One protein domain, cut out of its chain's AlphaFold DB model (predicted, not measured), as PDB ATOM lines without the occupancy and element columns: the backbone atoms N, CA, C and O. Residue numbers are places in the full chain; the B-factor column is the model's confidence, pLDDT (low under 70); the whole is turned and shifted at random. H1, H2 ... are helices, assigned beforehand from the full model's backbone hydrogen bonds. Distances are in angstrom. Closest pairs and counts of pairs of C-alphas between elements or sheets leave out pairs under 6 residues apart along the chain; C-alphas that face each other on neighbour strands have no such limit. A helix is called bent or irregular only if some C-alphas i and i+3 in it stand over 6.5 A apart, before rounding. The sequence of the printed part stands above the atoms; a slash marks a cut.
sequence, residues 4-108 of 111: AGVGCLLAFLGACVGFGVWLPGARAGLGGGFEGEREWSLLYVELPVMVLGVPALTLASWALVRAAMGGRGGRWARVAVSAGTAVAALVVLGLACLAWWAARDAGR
ATOM      1  N   ALA A   4     139.951 160.680 145.076       86.06
ATOM      2  CA  ALA A   4     139.082 160.364 143.947       86.06
ATOM      3  C   ALA A   4     139.627 160.892 142.608       86.06
ATOM      4  O   ALA A   4     139.699 160.134 141.646       86.06
ATOM      5  N   GLY A   5     140.084 162.149 142.546       91.62
ATOM      6  CA  GLY A   5     140.594 162.744 141.304       91.62
ATOM      7  C   GLY A   5     141.849 162.045 140.777       91.62
ATOM      8  O   GLY A   5     141.985 161.825 139.577       91.62
ATOM      9  N   VAL A   6     142.743 161.630 141.681       91.38
ATOM     10  CA  VAL A   6     143.919 160.825 141.310       91.38
ATOM     11  C   VAL A   6     143.498 159.434 140.832       91.38
ATOM     12  O   VAL A   6     144.016 158.959 139.826       91.38
ATOM     13  N   GLY A   7     142.526 158.805 141.499       92.81
ATOM     14  CA  GLY A   7     141.970 157.521 141.067       92.81
ATOM     15  C   GLY A   7     141.370 157.583 139.659       92.81
ATOM     16  O   GLY A   7     141.705 156.754 138.820       92.81
ATOM     17  N   CYS A   8     140.558 158.597 139.355       96.25
ATOM     18  CA  CYS A   8     139.980 158.771 138.019       96.25
ATOM     19  C   CYS A   8     141.053 158.941 136.937       96.25
ATOM     20  O   CYS A   8     140.957 158.328 135.877       96.25
ATOM     21  N   LEU A   9     142.099 159.727 137.214       95.81
ATOM     22  CA  LEU A   9     143.212 159.899 136.281       95.81
ATOM     23  C   LEU A   9     143.950 158.576 136.032       95.81
ATOM     24  O   LEU A   9     144.232 158.244 134.886       95.81
ATOM     25  N   LEU A  10     144.235 157.802 137.085       95.62
ATOM     26  CA  LEU A  10     144.885 156.495 136.953       95.62
ATOM     27  C   LEU A  10     144.021 155.493 136.181       95.62
ATOM     28  O   LEU A  10     144.547 154.750 135.356       95.62
ATOM     29  N   ALA A  11     142.707 155.500 136.411       96.81
ATOM     30  CA  ALA A  11     141.765 154.677 135.661       96.81
ATOM     31  C   ALA A  11     141.783 155.030 134.168       96.81
ATOM     32  O   ALA A  11     141.878 154.149 133.317       96.81
ATOM     33  N   PHE A  12     141.748 156.326 133.850       98.00
ATOM     34  CA  PHE A  12     141.797 156.807 132.475       98.00
ATOM     35  C   PHE A  12     143.116 156.434 131.789       98.00
ATOM     36  O   PHE A  12     143.103 155.840 130.714       98.00
ATOM     37  N   LEU A  13     144.254 156.705 132.434       97.75
ATOM     38  CA  LEU A  13     145.572 156.358 131.898       97.75
ATOM     39  C   LEU A  13     145.725 154.847 131.700       97.75
ATOM     40  O   LEU A  13     146.211 154.421 130.657       97.75
ATOM     41  N   GLY A  14     145.267 154.033 132.655       97.19
ATOM     42  CA  GLY A  14     145.281 152.576 132.527       97.19
ATOM     43  C   GLY A  14     144.440 152.075 131.355       97.19
ATOM     44  O   GLY A  14     144.909 151.233 130.594       97.19
ATOM     45  N   ALA A  15     143.241 152.632 131.156       97.62
ATOM     46  CA  ALA A  15     142.399 152.300 130.009       97.62
ATOM     47  C   ALA A  15     143.054 152.712 128.678       97.62
ATOM     48  O   ALA A  15     143.048 151.932 127.728       97.62
ATOM     49  N   CYS A  16     143.676 153.898 128.614       98.12
ATOM     50  CA  CYS A  16     144.430 154.342 127.438       98.12
ATOM     51  C   CYS A  16     145.617 153.424 127.125       98.12
ATOM     52  O   CYS A  16     145.837 153.109 125.959       98.12
ATOM     53  N   VAL A  17     146.364 152.974 128.139       97.56
ATOM     54  CA  VAL A  17     147.473 152.022 127.964       97.56
ATOM     55  C   VAL A  17     146.951 150.676 127.465       97.56
ATOM     56  O   VAL A  17     147.437 150.179 126.452       97.56
ATOM     57  N   GLY A  18     145.933 150.112 128.122       96.06
ATOM     58  CA  GLY A  18     145.333 148.836 127.724       96.06
ATOM     59  C   GLY A  18     144.799 148.865 126.291       96.06
ATOM     60  O   GLY A  18     145.127 147.997 125.486       96.06
ATOM     61  N   PHE A  19     144.048 149.910 125.935       97.25
ATOM     62  CA  PHE A  19     143.545 150.096 124.574       97.25
ATOM     63  C   PHE A  19     144.670 150.338 123.558       97.25
ATOM     64  O   PHE A  19     144.658 149.768 122.467       97.25
ATOM     65  N   GLY A  20     145.655 151.165 123.915       96.75
ATOM     66  CA  GLY A  20     146.778 151.520 123.052       96.75
ATOM     67  C   GLY A  20     147.671 150.330 122.704       96.75
ATOM     68  O   GLY A  20     148.146 150.252 121.575       96.75
ATOM     69  N   VAL A  21     147.857 149.387 123.633       95.44
ATOM     70  CA  VAL A  21     148.592 148.136 123.376       95.44
ATOM     71  C   VAL A  21     147.727 147.114 122.634       95.44
ATOM     72  O   VAL A  21     148.233 146.396 121.774       95.44
ATOM     73  N   TRP A  22     146.424 147.053 122.917       96.00
ATOM     74  CA  TRP A  22     145.503 146.144 122.233       96.00
ATOM     75  C   TRP A  22     145.352 146.467 120.739       96.00
ATOM     76  O   TRP A  22     145.428 145.569 119.902       96.00
ATOM     77  N   LEU A  23     145.172 147.745 120.386       93.88
ATOM     78  CA  LEU A  23     144.845 148.176 119.024       93.88
ATOM     79  C   LEU A  23     145.831 147.683 117.939       93.88
ATOM     80  O   LEU A  23     145.361 147.146 116.932       93.88
ATOM     81  N   PRO A  24     147.164 147.846 118.071       90.56
ATOM     82  CA  PRO A  24     148.106 147.355 117.070       90.56
ATOM     83  C   PRO A  24     148.156 145.823 117.008       90.56
ATOM     84  O   PRO A  24     148.215 145.286 115.905       90.56
ATOM     85  N   GLY A  25     148.076 145.123 118.148       86.94
ATOM     86  CA  GLY A  25     148.111 143.656 118.190       86.94
ATOM     87  C   GLY A  25     146.855 143.003 117.601       86.94
ATOM     88  O   GLY A  25     146.940 142.022 116.866       86.94
ATOM     89  N   ALA A  26     145.681 143.593 117.835       88.50
ATOM     90  CA  ALA A  26     144.409 143.066 117.344       88.50
ATOM     91  C   ALA A  26     144.173 143.327 115.846       88.50
ATOM     92  O   ALA A  26     143.430 142.589 115.199       88.50
ATOM     93  N   ARG A  27     144.802 144.358 115.263       85.06
ATOM     94  CA  ARG A  27     144.578 144.776 113.867       85.06
ATOM     95  C   ARG A  27     144.732 143.646 112.848       85.06
ATOM     96  O   ARG A  27     143.923 143.566 111.928       85.06
ATOM     97  N   ALA A  28     145.732 142.785 113.020       78.06
ATOM     98  CA  ALA A  28     145.998 141.689 112.091       78.06
ATOM     99  C   ALA A  28     144.902 140.606 112.124       78.06
ATOM    100  O   ALA A  28     144.479 140.138 111.071       78.06
ATOM    101  N   GLY A  29     144.395 140.243 113.307       77.50
ATOM    102  CA  GLY A  29     143.377 139.191 113.449       77.50
ATOM    103  C   GLY A  29     141.930 139.662 113.236       77.50
ATOM    104  O   GLY A  29     141.045 138.850 112.971       77.50
ATOM    105  N   LEU A  30     141.677 140.975 113.293       80.75
ATOM    106  CA  LEU A  30     140.361 141.559 112.999       80.75
ATOM    107  C   LEU A  30     140.076 141.704 111.496       80.75
ATOM    108  O   LEU A  30     138.907 141.805 111.115       80.75
ATOM    109  N   GLY A  31     141.123 141.728 110.662       73.56
ATOM    110  CA  GLY A  31     141.028 141.966 109.219       73.56
ATOM    111  C   GLY A  31     140.377 140.834 108.418       73.56
ATOM    112  O   GLY A  31     139.816 141.116 107.366       73.56
ATOM    113  N   GLY A  32     140.386 139.598 108.932       65.06
ATOM    114  CA  GLY A  32     139.874 138.412 108.234       65.06
ATOM    115  C   GLY A  32     140.757 137.998 107.046       65.06
ATOM    116  O   GLY A  32     141.039 138.795 106.157       65.06
ATOM    117  N   GLY A  33     141.226 136.747 107.035       64.62
ATOM    118  CA  GLY A  33     141.911 136.155 105.878       64.62
ATOM    119  C   GLY A  33     140.923 135.636 104.828       64.62
ATOM    120  O   GLY A  33     139.726 135.556 105.096       64.62
ATOM    121  N   PHE A  34     141.420 135.249 103.651       59.97
ATOM    122  CA  PHE A  34     140.600 134.684 102.568       59.97
ATOM    123  C   PHE A  34     139.842 133.399 102.984       59.97
ATOM    124  O   PHE A  34     138.733 133.192 102.499       59.97
ATOM    125  N   GLU A  35     140.350 132.606 103.942       68.56
ATOM    126  CA  GLU A  35     139.627 131.487 104.586       68.56
ATOM    127  C   GLU A  35     138.770 131.866 105.825       68.56
ATOM    128  O   GLU A  35     138.209 130.999 106.489       68.56
ATOM    129  N   GLY A  36     138.592 133.158 106.121       63.19
ATOM    130  CA  GLY A  36     137.337 133.685 106.679       63.19
ATOM    131  C   GLY A  36     137.079 133.663 108.189       63.19
ATOM    132  O   GLY A  36     136.146 134.344 108.614       63.19
ATOM    133  N   GLU A  37     137.859 132.992 109.036       66.56
ATOM    134  CA  GLU A  37     137.546 133.020 110.475       66.56
ATOM    135  C   GLU A  37     138.154 134.249 111.162       66.56
ATOM    136  O   GLU A  37     139.328 134.298 111.531       66.56
ATOM    137  N   ARG A  38     137.322 135.286 111.323       78.06
ATOM    138  CA  ARG A  38     137.642 136.454 112.148       78.06
ATOM    139  C   ARG A  38     137.815 136.019 113.598       78.06
ATOM    140  O   ARG A  38     136.922 135.413 114.188       78.06
ATOM    141  N   GLU A  39     138.929 136.407 114.209       85.50
ATOM    142  CA  GLU A  39     139.221 136.006 115.579       85.50
ATOM    143  C   GLU A  39     138.443 136.867 116.591       85.50
ATOM    144  O   GLU A  39     138.895 137.910 117.066       85.50
ATOM    145  N   TRP A  40     137.238 136.420 116.944       88.25
ATOM    146  CA  TRP A  40     136.341 137.134 117.859       88.25
ATOM    147  C   TRP A  40     136.854 137.228 119.302       88.25
ATOM    148  O   TRP A  40     136.443 138.125 120.042       88.25
ATOM    149  N   SER A  41     137.782 136.351 119.701       89.81
ATOM    150  CA  SER A  41     138.410 136.394 121.028       89.81
ATOM    151  C   SER A  41     139.130 137.729 121.275       89.81
ATOM    152  O   SER A  41     139.124 138.233 122.399       89.81
ATOM    153  N   LEU A  42     139.644 138.369 120.218       91.38
ATOM    154  CA  LEU A  42     140.288 139.682 120.279       91.38
ATOM    155  C   LEU A  42     139.335 140.768 120.800       91.38
ATOM    156  O   LEU A  42     139.761 141.663 121.529       91.38
ATOM    157  N   LEU A  43     138.048 140.684 120.449       91.94
ATOM    158  CA  LEU A  43     137.025 141.652 120.854       91.94
ATOM    159  C   LEU A  43     136.355 141.288 122.176       91.94
ATOM    160  O   LEU A  43     136.076 142.180 122.968       91.94
ATOM    161  N   TYR A  44     136.071 140.005 122.409       93.38
ATOM    162  CA  TYR A  44     135.276 139.582 123.567       93.38
ATOM    163  C   TYR A  44     136.105 139.179 124.786       93.38
ATOM    164  O   TYR A  44     135.572 139.152 125.892       93.38
ATOM    165  N   VAL A  45     137.392 138.885 124.606       94.19
ATOM    166  CA  VAL A  45     138.281 138.447 125.689       94.19
ATOM    167  C   VAL A  45     139.426 139.435 125.856       94.19
ATOM    168  O   VAL A  45     139.533 140.070 126.903       94.19
ATOM    169  N   GLU A  46     140.240 139.631 124.818       94.44
ATOM    170  CA  GLU A  46     141.463 140.439 124.921       94.44
ATOM    171  C   GLU A  46     141.151 141.915 125.202       94.44
ATOM    172  O   GLU A  46     141.734 142.510 126.108       94.44
ATOM    173  N   LEU A  47     140.190 142.505 124.479       95.31
ATOM    174  CA  LEU A  47     139.832 143.913 124.659       95.31
ATOM    175  C   LEU A  47     139.297 144.212 126.072       95.31
ATOM    176  O   LEU A  47     139.859 145.100 126.715       95.31
ATOM    177  N   PRO A  48     138.284 143.500 126.611       96.62
ATOM    178  CA  PRO A  48     137.811 143.748 127.970       96.62
ATOM    179  C   PRO A  48     138.904 143.523 129.013       96.62
ATOM    180  O   PRO A  48     139.042 144.327 129.933       96.62
ATOM    181  N   VAL A  49     139.713 142.470 128.853       96.75
ATOM    182  CA  VAL A  49     140.803 142.155 129.784       96.75
ATOM    183  C   VAL A  49     141.853 143.264 129.799       96.75
ATOM    184  O   VAL A  49     142.238 143.705 130.878       96.75
ATOM    185  N   MET A  50     142.294 143.770 128.647       96.94
ATOM    186  CA  MET A  50     143.311 144.826 128.607       96.94
ATOM    187  C   MET A  50     142.741 146.190 129.022       96.94
ATOM    188  O   MET A  50     143.352 146.891 129.825       96.94
ATOM    189  N   VAL A  51     141.556 146.564 128.531       97.19
ATOM    190  CA  VAL A  51     140.952 147.882 128.801       97.19
ATOM    191  C   VAL A  51     140.479 148.017 130.249       97.19
ATOM    192  O   VAL A  51     140.572 149.111 130.799       97.19
ATOM    193  N   LEU A  52     140.004 146.940 130.886       97.12
ATOM    194  CA  LEU A  52     139.531 146.972 132.279       97.12
ATOM    195  C   LEU A  52     140.564 146.438 133.273       97.12
ATOM    196  O   LEU A  52     140.691 146.972 134.375       97.12
ATOM    197  N   GLY A  53     141.331 145.413 132.901       96.44
ATOM    198  CA  GLY A  53     142.323 144.795 133.780       96.44
ATOM    199  C   GLY A  53     143.495 145.721 134.090       96.44
ATOM    200  O   GLY A  53     143.874 145.844 135.255       96.44
ATOM    201  N   VAL A  54     144.025 146.438 133.090       97.38
ATOM    202  CA  VAL A  54     145.135 147.386 133.293       97.38
ATOM    203  C   VAL A  54     144.776 148.490 134.300       97.38
ATOM    204  O   VAL A  54     145.511 148.647 135.286       97.38
ATOM    205  N   PRO A  55     143.665 149.242 134.151       97.31
ATOM    206  CA  PRO A  55     143.301 150.245 135.145       97.31
ATOM    207  C   PRO A  55     142.920 149.630 136.494       97.31
ATOM    208  O   PRO A  55     143.318 150.176 137.522       97.31
ATOM    209  N   ALA A  56     142.222 148.488 136.528       97.56
ATOM    210  CA  ALA A  56     141.853 147.836 137.786       97.56
ATOM    211  C   ALA A  56     143.083 147.437 138.618       97.56
ATOM    212  O   ALA A  56     143.153 147.753 139.805       97.56
ATOM    213  N   LEU A  57     144.089 146.809 138.000       97.44
ATOM    214  CA  LEU A  57     145.329 146.406 138.675       97.44
ATOM    215  C   LEU A  57     146.197 147.610 139.069       97.44
ATOM    216  O   LEU A  57     146.806 147.622 140.144       97.44
ATOM    217  N   THR A  58     146.211 148.660 138.246       96.75
ATOM    218  CA  THR A  58     146.894 149.922 138.574       96.75
ATOM    219  C   THR A  58     146.262 150.581 139.804       96.75
ATOM    220  O   THR A  58     146.962 150.991 140.729       96.75
ATOM    221  N   LEU A  59     144.929 150.639 139.867       96.56
ATOM    222  CA  LEU A  59     144.210 151.185 141.016       96.56
ATOM    223  C   LEU A  59     144.377 150.326 142.268       96.56
ATOM    224  O   LEU A  59     144.584 150.874 143.350       96.56
ATOM    225  N   ALA A  60     144.312 149.001 142.126       97.12
ATOM    226  CA  ALA A  60     144.478 148.069 143.233       97.12
ATOM    227  C   ALA A  60     145.872 148.192 143.865       97.12
ATOM    228  O   ALA A  60     145.983 148.355 145.080       97.12
ATOM    229  N   SER A  61     146.933 148.199 143.051       96.25
ATOM    230  CA  SER A  61     148.311 148.364 143.536       96.25
ATOM    231  C   SER A  61     148.527 149.725 144.203       96.25
ATOM    232  O   SER A  61     149.085 149.803 145.300       96.25
ATOM    233  N   TRP A  62     148.010 150.802 143.606       94.88
ATOM    234  CA  TRP A  62     148.080 152.141 144.185       94.88
ATOM    235  C   TRP A  62     147.317 152.261 145.513       94.88
ATOM    236  O   TRP A  62     147.828 152.831 146.482       94.88
ATOM    237  N   ALA A  63     146.098 151.719 145.592       93.81
ATOM    238  CA  ALA A  63     145.298 151.717 146.813       93.81
ATOM    239  C   ALA A  63     145.970 150.903 147.926       93.81
ATOM    240  O   ALA A  63     146.043 151.382 149.059       93.81
ATOM    241  N   LEU A  64     146.525 149.736 147.591       94.81
ATOM    242  CA  LEU A  64     147.245 148.870 148.522       94.81
ATOM    243  C   LEU A  64     148.472 149.575 149.112       94.81
ATOM    244  O   LEU A  64     148.653 149.585 150.328       94.81
ATOM    245  N   VAL A  65     149.275 150.237 148.275       93.06
ATOM    246  CA  VAL A  65     150.456 150.987 148.725       93.06
ATOM    247  C   VAL A  65     150.070 152.165 149.620       93.06
ATOM    248  O   VAL A  65     150.690 152.380 150.663       93.06
ATOM    249  N   ARG A  66     149.009 152.911 149.283       90.56
ATOM    250  CA  ARG A  66     148.514 153.984 150.162       90.56
ATOM    251  C   ARG A  66     148.002 153.457 151.500       90.56
ATOM    252  O   ARG A  66     148.285 154.081 152.520       90.56
ATOM    253  N   ALA A  67     147.283 152.334 151.503       90.38
ATOM    254  CA  ALA A  67     146.791 151.701 152.723       90.38
ATOM    255  C   ALA A  67     147.951 151.222 153.612       90.38
ATOM    256  O   ALA A  67     147.982 151.528 154.802       90.38
ATOM    257  N   ALA A  68     148.960 150.573 153.023       90.06
ATOM    258  CA  ALA A  68     150.153 150.106 153.731       90.06
ATOM    259  C   ALA A  68     150.975 151.254 154.351       90.06
ATOM    260  O   ALA A  68     151.586 151.095 155.408       90.06
ATOM    261  N   MET A  69     150.966 152.436 153.725       85.94
ATOM    262  CA  MET A  69     151.668 153.628 154.216       85.94
ATOM    263  C   MET A  69     150.846 154.496 155.187       85.94
ATOM    264  O   MET A  69     151.350 155.527 155.640       85.94
ATOM    265  N   GLY A  70     149.615 154.104 155.541       72.81
ATOM    266  CA  GLY A  70     148.656 154.900 156.325       72.81
ATOM    267  C   GLY A  70     149.134 155.412 157.695       72.81
ATOM    268  O   GLY A  70     148.501 156.300 158.255       72.81
ATOM    269  N   GLY A  71     150.273 154.932 158.209       69.44
ATOM    270  CA  GLY A  71     150.863 155.379 159.479       69.44
ATOM    271  C   GLY A  71     152.375 155.633 159.468       69.44
ATOM    272  O   GLY A  71     152.952 155.804 160.537       69.44
ATOM    273  N   ARG A  72     153.056 155.632 158.309       65.19
ATOM    274  CA  ARG A  72     154.530 155.731 158.237       65.19
ATOM    275  C   ARG A  72     154.997 156.820 157.259       65.19
ATOM    276  O   ARG A  72     154.568 156.871 156.111       65.19
ATOM    277  N   GLY A  73     155.916 157.674 157.716       69.44
ATOM    278  CA  GLY A  73     156.708 158.579 156.873       69.44
ATOM    279  C   GLY A  73     156.099 159.955 156.559       69.44
ATOM    280  O   GLY A  73     154.898 160.210 156.710       69.44
ATOM    281  N   GLY A  74     156.966 160.863 156.097       82.69
ATOM    282  CA  GLY A  74     156.603 162.218 155.682       82.69
ATOM    283  C   GLY A  74     155.672 162.239 154.466       82.69
ATOM    284  O   GLY A  74     155.697 161.342 153.622       82.69
ATOM    285  N   ARG A  75     154.847 163.288 154.361       83.75
ATOM    286  CA  ARG A  75     153.848 163.466 153.288       83.75
ATOM    287  C   ARG A  75     154.447 163.302 151.885       83.75
ATOM    288  O   ARG A  75     153.833 162.661 151.038       83.75
ATOM    289  N   TRP A  76     155.648 163.833 151.660       84.06
ATOM    290  CA  TRP A  76     156.341 163.775 150.370       84.06
ATOM    291  C   TRP A  76     156.769 162.362 149.971       84.06
ATOM    292  O   TRP A  76     156.543 161.967 148.833       84.06
ATOM    293  N   ALA A  77     157.297 161.575 150.913       86.00
ATOM    294  CA  ALA A  77     157.671 160.186 150.653       86.00
ATOM    295  C   ALA A  77     156.450 159.353 150.232       86.00
ATOM    296  O   ALA A  77     156.509 158.614 149.255       86.00
ATOM    297  N   ARG A  78     155.303 159.544 150.898       84.12
ATOM    298  CA  ARG A  78     154.051 158.853 150.547       84.12
ATOM    299  C   ARG A  78     153.555 159.209 149.146       84.12
ATOM    300  O   ARG A  78     153.114 158.328 148.407       84.12
ATOM    301  N   VAL A  79     153.638 160.484 148.769       86.69
ATOM    302  CA  VAL A  79     153.272 160.931 147.417       86.69
ATOM    303  C   VAL A  79     154.215 160.322 146.380       86.69
ATOM    304  O   VAL A  79     153.735 159.719 145.426       86.69
ATOM    305  N   ALA A  80     155.530 160.395 146.597       89.88
ATOM    306  CA  ALA A  80     156.523 159.854 145.671       89.88
ATOM    307  C   ALA A  80     156.380 158.336 145.480       89.88
ATOM    308  O   ALA A  80     156.325 157.863 144.349       89.88
ATOM    309  N   VAL A  81     156.244 157.575 146.570       90.62
ATOM    310  CA  VAL A  81     156.099 156.111 146.518       90.62
ATOM    311  C   VAL A  81     154.787 155.707 145.850       90.62
ATOM    312  O   VAL A  81     154.778 154.815 145.004       90.62
ATOM    313  N   SER A  82     153.672 156.368 146.178       89.50
ATOM    314  CA  SER A  82     152.380 156.040 145.562       89.50
ATOM    315  C   SER A  82     152.342 156.388 144.070       89.50
ATOM    316  O   SER A  82     151.887 155.568 143.274       89.50
ATOM    317  N   ALA A  83     152.878 157.544 143.665       91.00
ATOM    318  CA  ALA A  83     153.005 157.907 142.255       91.00
ATOM    319  C   ALA A  83     153.941 156.945 141.507       91.00
ATOM    320  O   ALA A  83     153.577 156.432 140.451       91.00
ATOM    321  N   GLY A  84     155.103 156.636 142.092       94.31
ATOM    322  CA  GLY A  84     156.061 155.683 141.536       94.31
ATOM    323  C   GLY A  84     155.463 154.290 141.355       94.31
ATOM    324  O   GLY A  84     155.659 153.677 140.313       94.31
ATOM    325  N   THR A  85     154.659 153.825 142.315       94.94
ATOM    326  CA  THR A  85     153.951 152.539 142.212       94.94
ATOM    327  C   THR A  85     152.968 152.538 141.048       94.94
ATOM    328  O   THR A  85     152.938 151.582 140.282       94.94
ATOM    329  N   ALA A  86     152.176 153.601 140.888       94.50
ATOM    330  CA  ALA A  86     151.196 153.673 139.810       94.50
ATOM    331  C   ALA A  86     151.865 153.693 138.425       94.50
ATOM    332  O   ALA A  86     151.432 152.984 137.521       94.50
ATOM    333  N   VAL A  87     152.957 154.452 138.275       97.06
ATOM    334  CA  VAL A  87     153.756 154.468 137.039       97.06
ATOM    335  C   VAL A  87     154.371 153.095 136.776       97.06
ATOM    336  O   VAL A  87     154.243 152.575 135.671       97.06
ATOM    337  N   ALA A  88     154.990 152.479 137.787       97.31
ATOM    338  CA  ALA A  88     155.577 151.150 137.659       97.31
ATOM    339  C   ALA A  88     154.527 150.100 137.269       97.31
ATOM    340  O   ALA A  88     154.784 149.296 136.379       97.31
ATOM    341  N   ALA A  89     153.335 150.139 137.872       97.00
ATOM    342  CA  ALA A  89     152.235 149.244 137.529       97.00
ATOM    343  C   ALA A  89     151.812 149.403 136.062       97.00
ATOM    344  O   ALA A  89     151.728 148.405 135.352       97.00
ATOM    345  N   LEU A  90     151.621 150.636 135.576       96.88
ATOM    346  CA  LEU A  90     151.275 150.890 134.171       96.88
ATOM    347  C   LEU A  90     152.354 150.388 133.207       96.88
ATOM    348  O   LEU A  90     152.026 149.755 132.204       96.88
ATOM    349  N   VAL A  91     153.629 150.643 133.513       98.00
ATOM    350  CA  VAL A  91     154.756 150.188 132.686       98.00
ATOM    351  C   VAL A  91     154.815 148.663 132.652       98.00
ATOM    352  O   VAL A  91     154.850 148.082 131.572       98.00
ATOM    353  N   VAL A  92     154.783 148.003 133.812       98.12
ATOM    354  CA  VAL A  92     154.853 146.538 133.906       98.12
ATOM    355  C   VAL A  92     153.668 145.884 133.200       98.12
ATOM    356  O   VAL A  92     153.866 144.939 132.443       98.12
ATOM    357  N   LEU A  93     152.448 146.394 133.396       96.50
ATOM    358  CA  LEU A  93     151.250 145.861 132.744       96.50
ATOM    359  C   LEU A  93     151.282 146.082 131.227       96.50
ATOM    360  O   LEU A  93     150.976 145.161 130.477       96.50
ATOM    361  N   GLY A  94     151.711 147.259 130.764       95.44
ATOM    362  CA  GLY A  94     151.892 147.531 129.338       95.44
ATOM    363  C   GLY A  94     152.924 146.599 128.696       95.44
ATOM    364  O   GLY A  94     152.661 146.022 127.641       95.44
ATOM    365  N   LEU A  95     154.066 146.383 129.358       97.12
ATOM    366  CA  LEU A  95     155.084 145.426 128.917       97.12
ATOM    367  C   LEU A  95     154.559 143.986 128.915       97.12
ATOM    368  O   LEU A  95     154.837 143.252 127.973       97.12
ATOM    369  N   ALA A  96     153.777 143.589 129.919       96.56
ATOM    370  CA  ALA A  96     153.156 142.269 129.963       96.56
ATOM    371  C   ALA A  96     152.181 142.063 128.792       96.56
ATOM    372  O   ALA A  96     152.209 141.015 128.153       96.56
ATOM    373  N   CYS A  97     151.373 143.073 128.452       95.00
ATOM    374  CA  CYS A  97     150.499 143.030 127.278       95.00
ATOM    375  C   CYS A  97     151.294 142.954 125.962       95.00
ATOM    376  O   CYS A  97     150.910 142.215 125.059       95.00
ATOM    377  N   LEU A  98     152.416 143.670 125.840       94.94
ATOM    378  CA  LEU A  98     153.295 143.565 124.667       94.94
ATOM    379  C   LEU A  98     153.952 142.181 124.564       94.94
ATOM    380  O   LEU A  98     154.004 141.603 123.481       94.94
ATOM    381  N   ALA A  99     154.409 141.625 125.688       95.38
ATOM    382  CA  ALA A  99     154.976 140.281 125.749       95.38
ATOM    383  C   ALA A  99     153.938 139.207 125.389       95.38
ATOM    384  O   ALA A  99     154.264 138.240 124.703       95.38
ATOM    385  N   TRP A 100     152.680 139.398 125.798       93.62
ATOM    386  CA  TRP A 100     151.563 138.541 125.407       93.62
ATOM    387  C   TRP A 100     151.364 138.512 123.889       93.62
ATOM    388  O   TRP A 100     151.274 137.430 123.309       93.62
ATOM    389  N   TRP A 101     151.370 139.676 123.230       92.44
ATOM    390  CA  TRP A 101     151.284 139.739 121.767       92.44
ATOM    391  C   TRP A 101     152.458 139.036 121.090       92.44
ATOM    392  O   TRP A 101     152.231 138.202 120.216       92.44
ATOM    393  N   ALA A 102     153.686 139.286 121.553       92.06
ATOM    394  CA  ALA A 102     154.879 138.633 121.018       92.06
ATOM    395  C   ALA A 102     154.807 137.098 121.131       92.06
ATOM    396  O   ALA A 102     155.151 136.388 120.186       92.06
ATOM    397  N   ALA A 103     154.308 136.574 122.255       89.94
ATOM    398  CA  ALA A 103     154.097 135.138 122.441       89.94
ATOM    399  C   ALA A 103     153.008 134.582 121.504       89.94
ATOM    400  O   ALA A 103     153.171 133.505 120.929       89.94
ATOM    401  N   ARG A 104     151.914 135.329 121.307       86.00
ATOM    402  CA  ARG A 104     150.832 134.977 120.372       86.00
ATOM    403  C   ARG A 104     151.289 134.962 118.914       86.00
ATOM    404  O   ARG A 104     150.795 134.140 118.148       86.00
ATOM    405  N   ASP A 105     152.160 135.888 118.516       85.81
ATOM    406  CA  ASP A 105     152.716 135.945 117.161       85.81
ATOM    407  C   ASP A 105     153.662 134.765 116.905       85.81
ATOM    408  O   ASP A 105     153.531 134.094 115.882       85.81
ATOM    409  N   ALA A 106     154.542 134.443 117.860       85.31
ATOM    410  CA  ALA A 106     155.466 133.311 117.756       85.31
ATOM    411  C   ALA A 106     154.749 131.955 117.609       85.31
ATOM    412  O   ALA A 106     155.234 131.070 116.910       85.31
ATOM    413  N   GLY A 107     153.581 131.793 118.239       77.00
ATOM    414  CA  GLY A 107     152.755 130.590 118.094       77.00
ATOM    415  C   GLY A 107     151.979 130.490 116.773       77.00
ATOM    416  O   GLY A 107     151.449 129.423 116.473       77.00
ATOM    417  N   ARG A 108     151.881 131.575 115.988       69.88
ATOM    418  CA  ARG A 108     151.114 131.625 114.726       69.88
ATOM    419  C   ARG A 108     151.941 131.338 113.472       69.88
ATOM    420  O   ARG A 108     151.355 131.034 112.438       69.88
TER     421      ARG A 108
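This is residues 4 to 108 of the 111 residues of an uncharacterized protein of Streptomyces rimosus subsp. paromomycinus (UniProt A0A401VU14). Three long helices, H1, H2 and H3, make an up-and-down bundle in the shape of a slim rod, each running against the one before it, with the two links at opposite ends. Residues 71 to 76, of which 75 and 76 belong to H3, stick out at one of these ends. The printed part has 105 residues with three named helices, in the order H1, H2, H3, and no named strand; its class is all helix. The whole is loose, with a radius of gyration of the C-alphas of 17.1 A, and spans 62 by 25 by 16 A.

Start with H1, residues 4 to 30, and H2, residues 41 to 68, a helical hairpin: they touch, closest at the C-alphas of Gly 14 and Pro 55, 4.0 A apart, at a shallow tilt of 27 degrees, opposite ways. Go on to H3, residues 75 to 106, which makes a second hairpin with H2; their closest C-alphas, of Thr 58 and Ala 89, are 5.5 A apart, at a shallow tilt of 23 degrees. H3 touches H1 with residues 86 to 101 alone, closest at the C-alphas of Gly 25 and Trp 101, 6.2 A apart; they run the same way at a shallow tilt of 11 degrees. Every O i to N i+4 pair is within hydrogen-bond range in H3, against 19 of 23 in H1 and 20 of 24 in H2.

Find C-alpha 4 at (139.082, 160.364, 143.947); from there H1 runs 36.2 A to Leu 30, with a kink of 43 degrees near residue 24. H1 is only just irregular: C-alphas 25 and 28 are 6.7 A apart. H2 runs 37.4 A from Ser 41 to Ala 68, with a kink of 27 degrees near residue 54. H3 runs 46.6 A from Arg 75 to C-alpha 106 at (155.466, 133.311, 117.756).

The two C-alphas farthest apart are those of Glu 35 and Gly 74, 62.0 A. Both links are short, and the printed part has no cut. Look for pLDDT under 70 at residues 32 to 37, 71 to 73 and 108.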